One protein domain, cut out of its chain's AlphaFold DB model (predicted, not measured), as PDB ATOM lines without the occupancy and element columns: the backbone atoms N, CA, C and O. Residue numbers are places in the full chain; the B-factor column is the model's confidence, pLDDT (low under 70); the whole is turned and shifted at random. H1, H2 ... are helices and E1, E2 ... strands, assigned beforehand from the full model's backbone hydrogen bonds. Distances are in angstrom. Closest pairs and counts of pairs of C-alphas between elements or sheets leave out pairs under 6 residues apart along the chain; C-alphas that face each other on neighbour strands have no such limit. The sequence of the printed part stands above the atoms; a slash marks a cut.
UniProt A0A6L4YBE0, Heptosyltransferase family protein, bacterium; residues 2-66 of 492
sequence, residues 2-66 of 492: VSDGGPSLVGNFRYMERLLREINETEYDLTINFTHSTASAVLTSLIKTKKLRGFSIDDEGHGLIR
ATOM      1  N   VAL A   2     285.666 200.892 239.953       34.84
ATOM      2  CA  VAL A   2     287.056 200.525 239.648       34.84
ATOM      3  C   VAL A   2     287.581 199.935 240.951       34.84
ATOM      4  O   VAL A   2     287.962 200.664 241.861       34.84
ATOM      5  N   SER A   3     287.442 198.622 241.076       42.88
ATOM      6  CA  SER A   3     288.130 197.802 242.066       42.88
ATOM      7  C   SER A   3     289.164 196.954 241.327       42.88
ATOM      8  O   SER A   3     288.902 196.520 240.207       42.88
ATOM      9  N   ASP A   4     290.285 196.739 242.015       45.38
ATOM     10  CA  ASP A   4     291.447 195.894 241.715       45.38
ATOM     11  C   ASP A   4     292.509 196.419 240.738       45.38
ATOM     12  O   ASP A   4     292.263 196.630 239.554       45.38
ATOM     13  N   GLY A   5     293.746 196.544 241.250       43.78
ATOM     14  CA  GLY A   5     294.946 196.557 240.405       43.78
ATOM     15  C   GLY A   5     296.126 197.435 240.840       43.78
ATOM     16  O   GLY A   5     296.695 198.111 239.993       43.78
ATOM     17  N   GLY A   6     296.521 197.437 242.119       54.50
ATOM     18  CA  GLY A   6     297.758 198.095 242.573       54.50
ATOM     19  C   GLY A   6     297.749 199.635 242.523       54.50
ATOM     20  O   GLY A   6     296.783 200.255 242.072       54.50
ATOM     21  N   PRO A   7     298.804 200.291 243.036       61.06
ATOM     22  CA  PRO A   7     298.864 201.742 243.029       61.06
ATOM     23  C   PRO A   7     299.031 202.254 241.590       61.06
ATOM     24  O   PRO A   7     300.050 202.002 240.947       61.06
ATOM     25  N   SER A   8     298.044 202.988 241.067       84.00
ATOM     26  CA  SER A   8     298.201 203.680 239.783       84.00
ATOM     27  C   SER A   8     299.238 204.800 239.918       84.00
ATOM     28  O   SER A   8     299.319 205.445 240.963       84.00
ATOM     29  N   LEU A   9     300.011 205.076 238.861       82.50
ATOM     30  CA  LEU A   9     301.019 206.148 238.868       82.50
ATOM     31  C   LEU A   9     300.415 207.497 239.298       82.50
ATOM     32  O   LEU A   9     300.977 208.202 240.130       82.50
ATOM     33  N   VAL A  10     299.222 207.811 238.783       86.25
ATOM     34  CA  VAL A  10     298.461 209.016 239.144       86.25
ATOM     35  C   VAL A  10     298.017 208.980 240.609       86.25
ATOM     36  O   VAL A  10     298.053 210.005 241.286       86.25
ATOM     37  N   GLY A  11     297.610 207.814 241.115       88.12
ATOM     38  CA  GLY A  11     297.251 207.626 242.520       88.12
ATOM     39  C   GLY A  11     298.435 207.859 243.457       88.12
ATOM     40  O   GLY A  11     298.301 208.610 244.420       88.12
ATOM     41  N   ASN A  12     299.600 207.293 243.135       86.62
ATOM     42  CA  ASN A  12     300.838 207.519 243.880       86.62
ATOM     43  C   ASN A  12     301.259 208.983 243.843       86.62
ATOM     44  O   ASN A  12     301.573 209.545 244.884       86.62
ATOM     45  N   PHE A  13     301.214 209.620 242.672       87.69
ATOM     46  CA  PHE A  13     301.551 211.034 242.545       87.69
ATOM     47  C   PHE A  13     300.658 211.910 243.435       87.69
ATOM     48  O   PHE A  13     301.167 212.697 244.225       87.69
ATOM     49  N   ARG A  14     299.332 211.712 243.390       90.44
ATOM     50  CA  ARG A  14     298.382 212.441 244.252       90.44
ATOM     51  C   ARG A  14     298.590 212.156 245.739       90.44
ATOM     52  O   ARG A  14     298.402 213.046 246.563       90.44
ATOM     53  N   TYR A  15     298.951 210.922 246.094       91.19
ATOM     54  CA  TYR A  15     299.306 210.573 247.468       91.19
ATOM     55  C   TYR A  15     300.549 211.348 247.923       91.19
ATOM     56  O   TYR A  15     300.511 211.961 248.986       91.19
ATOM     57  N   MET A  16     301.608 211.372 247.107       89.75
ATOM     58  CA  MET A  16     302.841 212.099 247.420       89.75
ATOM     59  C   MET A  16     302.620 213.611 247.483       89.75
ATOM     60  O   MET A  16     303.123 214.249 248.399       89.75
ATOM     61  N   GLU A  17     301.832 214.181 246.569       91.38
ATOM     62  CA  GLU A  17     301.455 215.600 246.586       91.38
ATOM     63  C   GLU A  17     300.720 215.965 247.881       91.38
ATOM     64  O   GLU A  17     301.060 216.953 248.534       91.38
ATOM     65  N   ARG A  18     299.745 215.144 248.295       95.19
ATOM     66  CA  ARG A  18     299.027 215.347 249.558       95.19
ATOM     67  C   ARG A  18     299.960 215.231 250.762       95.19
ATOM     68  O   ARG A  18     299.933 216.108 251.615       95.19
ATOM     69  N   LEU A  19     300.797 214.195 250.806       93.69
ATOM     70  CA  LEU A  19     301.756 213.984 251.891       93.69
ATOM     71  C   LEU A  19     302.739 215.156 252.012       93.69
ATOM     72  O   LEU A  19     302.966 215.659 253.106       93.69
ATOM     73  N   LEU A  20     303.296 215.627 250.892       93.88
ATOM     74  CA  LEU A  20     304.197 216.782 250.879       93.88
ATOM     75  C   LEU A  20     303.481 218.059 251.305       93.88
ATOM     76  O   LEU A  20     304.068 218.865 252.021       93.88
ATOM     77  N   ARG A  21     302.221 218.247 250.894       95.75
ATOM     78  CA  ARG A  21     301.414 219.383 251.342       95.75
ATOM     79  C   ARG A  21     301.237 219.365 252.857       95.75
ATOM     80  O   ARG A  21     301.491 220.397 253.458       95.75
ATOM     81  N   GLU A  22     300.857 218.222 253.431       96.00
ATOM     82  CA  GLU A  22     300.680 218.026 254.879       96.00
ATOM     83  C   GLU A  22     301.989 218.272 255.647       96.00
ATOM     84  O   GLU A  22     302.009 219.041 256.604       96.00
ATOM     85  N   ILE A  23     303.112 217.698 255.195       95.19
ATOM     86  CA  ILE A  23     304.429 217.919 255.820       95.19
ATOM     87  C   ILE A  23     304.819 219.406 255.762       95.19
ATOM     88  O   ILE A  23     305.287 219.964 256.750       95.19
ATOM     89  N   ASN A  24     304.575 220.072 254.631       96.44
ATOM     90  CA  ASN A  24     304.937 221.474 254.401       96.44
ATOM     91  C   ASN A  24     303.934 222.499 254.966       96.44
ATOM     92  O   ASN A  24     304.075 223.701 254.685       96.44
ATOM     93  N   GLU A  25     302.934 222.057 255.741       96.88
ATOM     94  CA  GLU A  25     302.143 222.935 256.617       96.88
ATOM     95  C   GLU A  25     302.999 223.488 257.762       96.88
ATOM     96  O   GLU A  25     302.723 224.573 258.272       96.88
ATOM     97  N   THR A  26     304.067 222.772 258.123       95.19
ATOM     98  CA  THR A  26     305.089 223.215 259.072       95.19
ATOM     99  C   THR A  26     306.390 223.509 258.325       95.19
ATOM    100  O   THR A  26     306.793 222.761 257.439       95.19
ATOM    101  N   GLU A  27     307.068 224.600 258.682       94.75
ATOM    102  CA  GLU A  27     308.450 224.840 258.263       94.75
ATOM    103  C   GLU A  27     309.389 224.319 259.356       94.75
ATOM    104  O   GLU A  27     309.320 224.762 260.503       94.75
ATOM    105  N   TYR A  28     310.258 223.370 259.011       95.56
ATOM    106  CA  TYR A  28     311.173 222.754 259.971       95.56
ATOM    107  C   TYR A  28     312.493 223.531 260.065       95.56
ATOM    108  O   TYR A  28     313.036 223.999 259.067       95.56
ATOM    109  N   ASP A  29     313.076 223.630 261.261       95.44
ATOM    110  CA  ASP A  29     314.422 224.205 261.406       95.44
ATOM    111  C   ASP A  29     315.517 223.275 260.851       95.44
ATOM    112  O   ASP A  29     316.568 223.742 260.407       95.44
ATOM    113  N   LEU A  30     315.281 221.959 260.893       93.81
ATOM    114  CA  LEU A  30     316.215 220.933 260.441       93.81
ATOM    115  C   LEU A  30     315.467 219.692 259.944       93.81
ATOM    116  O   LEU A  30     314.676 219.103 260.677       93.81
ATOM    117  N   THR A  31     315.809 219.248 258.737       94.06
ATOM    118  CA  THR A  31     315.405 217.949 258.185       94.06
ATOM    119  C   THR A  31     316.635 217.062 258.031       94.06
ATOM    120  O   THR A  31     317.686 217.523 257.580       94.06
ATOM    121  N   ILE A  32     316.521 215.784 258.405       93.94
ATOM    122  CA  ILE A  32     317.614 214.812 258.290       93.94
ATOM    123  C   ILE A  32     317.131 213.577 257.527       93.94
ATOM    124  O   ILE A  32     316.245 212.867 257.996       93.94
ATOM    125  N   ASN A  33     317.743 213.292 256.377       94.25
ATOM    126  CA  ASN A  33     317.526 212.053 255.636       94.25
ATOM    127  C   ASN A  33     318.594 211.008 255.996       94.25
ATOM    128  O   ASN A  33     319.738 211.096 255.551       94.25
ATOM    129  N   PHE A  34     318.205 209.999 256.778       91.88
ATOM    130  CA  PHE A  34     319.058 208.850 257.121       91.88
ATOM    131  C   PHE A  34     319.008 207.713 256.092       91.88
ATOM    132  O   PHE A  34     319.612 206.663 256.291       91.88
ATOM    133  N   THR A  35     318.277 207.888 254.996       90.94
ATOM    134  CA  THR A  35     318.158 206.880 253.944       90.94
ATOM    135  C   THR A  35     318.983 207.268 252.718       90.94
ATOM    136  O   THR A  35     319.424 208.403 252.561       90.94
ATOM    137  N   HIS A  36     319.236 206.291 251.851       87.25
ATOM    138  CA  HIS A  36     320.165 206.408 250.722       87.25
ATOM    139  C   HIS A  36     319.476 206.240 249.361       87.25
ATOM    140  O   HIS A  36     320.137 206.054 248.345       87.25
ATOM    141  N   SER A  37     318.143 206.269 249.328       90.56
ATOM    142  CA  SER A  37     317.390 206.071 248.088       90.56
ATOM    143  C   SER A  37     317.187 207.390 247.345       90.56
ATOM    144  O   SER A  37     316.889 208.414 247.961       90.56
ATOM    145  N   THR A  38     317.238 207.373 246.014       89.94
ATOM    146  CA  THR A  38     316.900 208.552 245.200       89.94
ATOM    147  C   THR A  38     315.483 209.053 245.492       89.94
ATOM    148  O   THR A  38     315.269 210.253 245.601       89.94
ATOM    149  N   ALA A  39     314.526 208.145 245.718       89.44
ATOM    150  CA  ALA A  39     313.157 208.512 246.083       89.44
ATOM    151  C   ALA A  39     313.106 209.342 247.378       89.44
ATOM    152  O   ALA A  39     312.434 210.368 247.429       89.44
ATOM    153  N   SER A  40     313.855 208.941 248.409       92.50
ATOM    154  CA  SER A  40     313.961 209.726 249.643       92.50
ATOM    155  C   SER A  40     314.666 211.065 249.442       92.50
ATOM    156  O   SER A  40     314.265 212.047 250.056       92.50
ATOM    157  N   ALA A  41     315.686 211.118 248.580       93.31
ATOM    158  CA  ALA A  41     316.434 212.337 248.303       93.31
ATOM    159  C   ALA A  41     315.536 213.382 247.630       93.31
ATOM    160  O   ALA A  41     315.475 214.511 248.104       93.31
ATOM    161  N   VAL A  42     314.750 212.963 246.628       92.44
ATOM    162  CA  VAL A  42     313.710 213.789 245.992       92.44
ATOM    163  C   VAL A  42     312.729 214.307 247.035       92.44
ATOM    164  O   VAL A  42     312.486 215.506 247.115       92.44
ATOM    165  N   LEU A  43     312.174 213.420 247.864       91.38
ATOM    166  CA  LEU A  43     311.187 213.833 248.861       91.38
ATOM    167  C   LEU A  43     311.754 214.817 249.865       91.38
ATOM    168  O   LEU A  43     311.083 215.780 250.212       91.38
ATOM    169  N   THR A  44     312.985 214.591 250.301       93.19
ATOM    170  CA  THR A  44     313.619 215.438 251.299       93.19
ATOM    171  C   THR A  44     313.937 216.825 250.739       93.19
ATOM    172  O   THR A  44     313.738 217.807 251.449       93.19
ATOM    173  N   SER A  45     314.340 216.931 249.467       92.56
ATOM    174  CA  SER A  45     314.538 218.222 248.789       92.56
ATOM    175  C   SER A  45     313.247 219.036 248.638       92.56
ATOM    176  O   SER A  45     313.304 220.254 248.512       92.56
ATOM    177  N   LEU A  46     312.077 218.389 248.686       93.06
ATOM    178  CA  LEU A  46     310.771 219.051 248.589       93.06
ATOM    179  C   LEU A  46     310.188 219.467 249.953       93.06
ATOM    180  O   LEU A  46     309.123 220.091 249.993       93.06
ATOM    181  N   ILE A  47     310.839 219.124 251.068       94.31
ATOM    182  CA  ILE A  47     310.401 219.518 252.415       94.31
ATOM    183  C   ILE A  47     310.884 220.941 252.718       94.31
ATOM    184  O   ILE A  47     312.073 221.238 252.618       94.31
ATOM    185  N   LYS A  48     309.976 221.812 253.169       94.56
ATOM    186  CA  LYS A  48     310.294 223.163 253.645       94.56
ATOM    187  C   LYS A  48     311.118 223.080 254.924       94.56
ATOM    188  O   LYS A  48     310.606 222.731 255.990       94.56
ATOM    189  N   THR A  49     312.400 223.404 254.811       95.38
ATOM    190  CA  THR A  49     313.336 223.335 255.928       95.38
ATOM    191  C   THR A  49     314.412 224.405 255.831       95.38
ATOM    192  O   THR A  49     314.873 224.727 254.737       95.38
ATOM    193  N   LYS A  50     314.851 224.941 256.974       93.81
ATOM    194  CA  LYS A  50     315.958 225.915 257.021       93.81
ATOM    195  C   LYS A  50     317.317 225.255 256.817       93.81
ATOM    196  O   LYS A  50     318.246 225.889 256.323       93.81
ATOM    197  N   LYS A  51     317.461 223.999 257.254       91.75
ATOM    198  CA  LYS A  51     318.697 223.220 257.137       91.75
ATOM    199  C   LYS A  51     318.380 221.788 256.753       91.75
ATOM    200  O   LYS A  51     317.525 221.144 257.354       91.75
ATOM    201  N   LEU A  52     319.152 221.264 255.811       91.56
ATOM    202  CA  LEU A  52     319.032 219.895 255.350       91.56
ATOM    203  C   LEU A  52     320.329 219.122 255.594       91.56
ATOM    204  O   LEU A  52     321.417 219.568 255.231       91.56
ATOM    205  N   ARG A  53     320.212 217.940 256.203       92.31
ATOM    206  CA  ARG A  53     321.281 216.942 256.318       92.31
ATOM    207  C   ARG A  53     320.824 215.635 255.683       92.31
ATOM    208  O   ARG A  53     319.640 215.316 255.710       92.31
ATOM    209  N   GLY A  54     321.759 214.844 255.173       91.56
ATOM    210  CA  GLY A  54     321.430 213.590 254.496       91.56
ATOM    211  C   GLY A  54     321.589 213.677 252.983       91.56
ATOM    212  O   GLY A  54     322.096 214.669 252.461       91.56
ATOM    213  N   PHE A  55     321.160 212.620 252.297       92.25
ATOM    214  CA  PHE A  55     321.135 212.586 250.840       92.25
ATOM    215  C   PHE A  55     319.951 213.394 250.301       92.25
ATOM    216  O   PHE A  55     318.815 213.216 250.745       92.25
ATOM    217  N   SER A  56     320.232 214.283 249.358       92.81
ATOM    218  CA  SER A  56     319.277 215.196 248.725       92.81
ATOM    219  C   SER A  56     319.580 215.318 247.236       92.81
ATOM    220  O   SER A  56     320.577 214.765 246.775       92.81
ATOM    221  N   ILE A  57     318.726 216.010 246.495       92.38
ATOM    222  CA  ILE A  57     318.992 216.415 245.111       92.38
ATOM    223  C   ILE A  57     318.901 217.935 244.946       92.38
ATOM    224  O   ILE A  57     318.166 218.572 245.707       92.38
ATOM    225  N   ASP A  58     319.639 218.485 243.985       87.62
ATOM    226  CA  ASP A  58     319.483 219.871 243.524       87.62
ATOM    227  C   ASP A  58     318.351 220.020 242.489       87.62
ATOM    228  O   ASP A  58     317.661 219.053 242.141       87.62
ATOM    229  N   ASP A  59     318.168 221.249 242.000       85.25
ATOM    230  CA  ASP A  59     317.163 221.604 240.991       85.25
ATOM    231  C   ASP A  59     317.443 220.977 239.609       85.25
ATOM    232  O   ASP A  59     316.532 220.856 238.784       85.25
ATOM    233  N   GLU A  60     318.680 220.538 239.356       86.38
ATOM    234  CA  GLU A  60     319.100 219.845 238.130       86.38
ATOM    235  C   GLU A  60     318.965 218.313 238.246       86.38
ATOM    236  O   GLU A  60     319.052 217.588 237.252       86.38
ATOM    237  N   GLY A  61     318.677 217.807 239.449       85.06
ATOM    238  CA  GLY A  61     318.517 216.390 239.753       85.06
ATOM    239  C   GLY A  61     319.815 215.670 240.126       85.06
ATOM    240  O   GLY A  61     319.817 214.435 240.209       85.06
ATOM    241  N   HIS A  62     320.909 216.391 240.370       86.81
ATOM    242  CA  HIS A  62     322.159 215.815 240.856       86.81
ATOM    243  C   HIS A  62     322.085 215.505 242.349       86.81
ATOM    244  O   HIS A  62     321.461 216.211 243.137       86.81
ATOM    245  N   GLY A  63     322.725 214.409 242.752       87.50
ATOM    246  CA  GLY A  63     322.744 213.961 244.139       87.50
ATOM    247  C   GLY A  63     323.710 214.769 245.007       87.50
ATOM    248  O   GLY A  63     324.891 214.846 244.697       87.50
ATOM    249  N   LEU A  64     323.230 215.279 246.141       87.62
ATOM    250  CA  LEU A  64     323.997 216.114 247.066       87.62
ATOM    251  C   LEU A  64     324.059 215.529 248.477       87.62
ATOM    252  O   LEU A  64     323.036 215.170 249.075       87.62
ATOM    253  N   ILE A  65     325.273 215.496 249.037       88.50
ATOM    254  CA  ILE A  65     325.558 215.049 250.406       88.50
ATOM    255  C   ILE A  65     326.526 216.035 251.071       88.50
ATOM    256  O   ILE A  65     327.740 215.960 250.896       88.50
ATOM    257  N   ARG A  66     325.980 216.943 251.883       83.50
ATOM    258  CA  ARG A  66     326.757 218.046 252.479       83.50
ATOM    259  C   ARG A  66     327.374 217.697 253.834       83.50
ATOM    260  O   ARG A  66     328.472 218.128 254.159       83.50
TER     261      ARG A  66
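What this domain is: This is residues 2 to 66 of the 492 residues of the protein "Heptosyltransferase family protein" of bacterium (UniProt A0A6L4YBE0). A small head, in which the short helix H2 packs on a three-stranded sheet, has the longer helix H1 leading to it as an arm. Residues 8 to 14, most of them in H1, stick out, and the arm and the low-confidence tail before it make much of the length. The printed part has 65 residues, with elements in the order H1, E1, H2, E2, E3; the class is mixed, helices and strands. The sheet order is E1, E2, E3, also mixed. The whole is loose, with a radius of gyration of the C-alphas of 13.7 A, and elongated, spanning 45 by 25 by 21 A.

How they stand to each other: H1, residues 9 to 23, is not on the sheet. E1, residues 31 to 33, is an edge strand. H2, residues 38 to 45, is close to H1 but not clearly touching: the closest C-alphas, of Leu 20 and Leu 43, are 7.9 A apart. H1 and H2 run the same way at a tilt of 35.5 degrees, only just steep. In both helices every O i to N i+4 pair is within hydrogen-bond range. E2, residues 52 to 57, is the inner strand; H2 is on the sheet, and its closest C-alpha pair with E2 is Ala 41 and Ser 56, 4.1 A. E1 and E2 are parallel at 60 degrees, with N 33 and O 53 2.9 A apart. E1, H2 and E2 form a strand-helix-strand unit, two parallel neighbour strands with a helix between, and its crossover is right-handed. E3, residues 63 to 65, forms a hairpin with E2, antiparallel at 163 degrees, with N 64 and O 56 2.8 A apart. The pairing is staggered: E2 pairs with E1 over residues 52 to 54 and with E3 over 55 to 57.

Where its parts are: H1 begins at C-alpha 9, (301.019, 206.148, 238.868), and is 20.9 A long. E1 measures 6.8 A, H2 10.6 A and E2 10.8 A. E3 measures 7.0 A and ends at C-alpha 65, (325.558, 215.049, 250.406).

The domain as a whole: The C-alphas of Val 2 and Arg 66, the two farthest apart, are 45.3 A apart. The printed part has no cut and no long link. Residues 2 to 7 have pLDDT under 70; the mean of the printed part is 87.2.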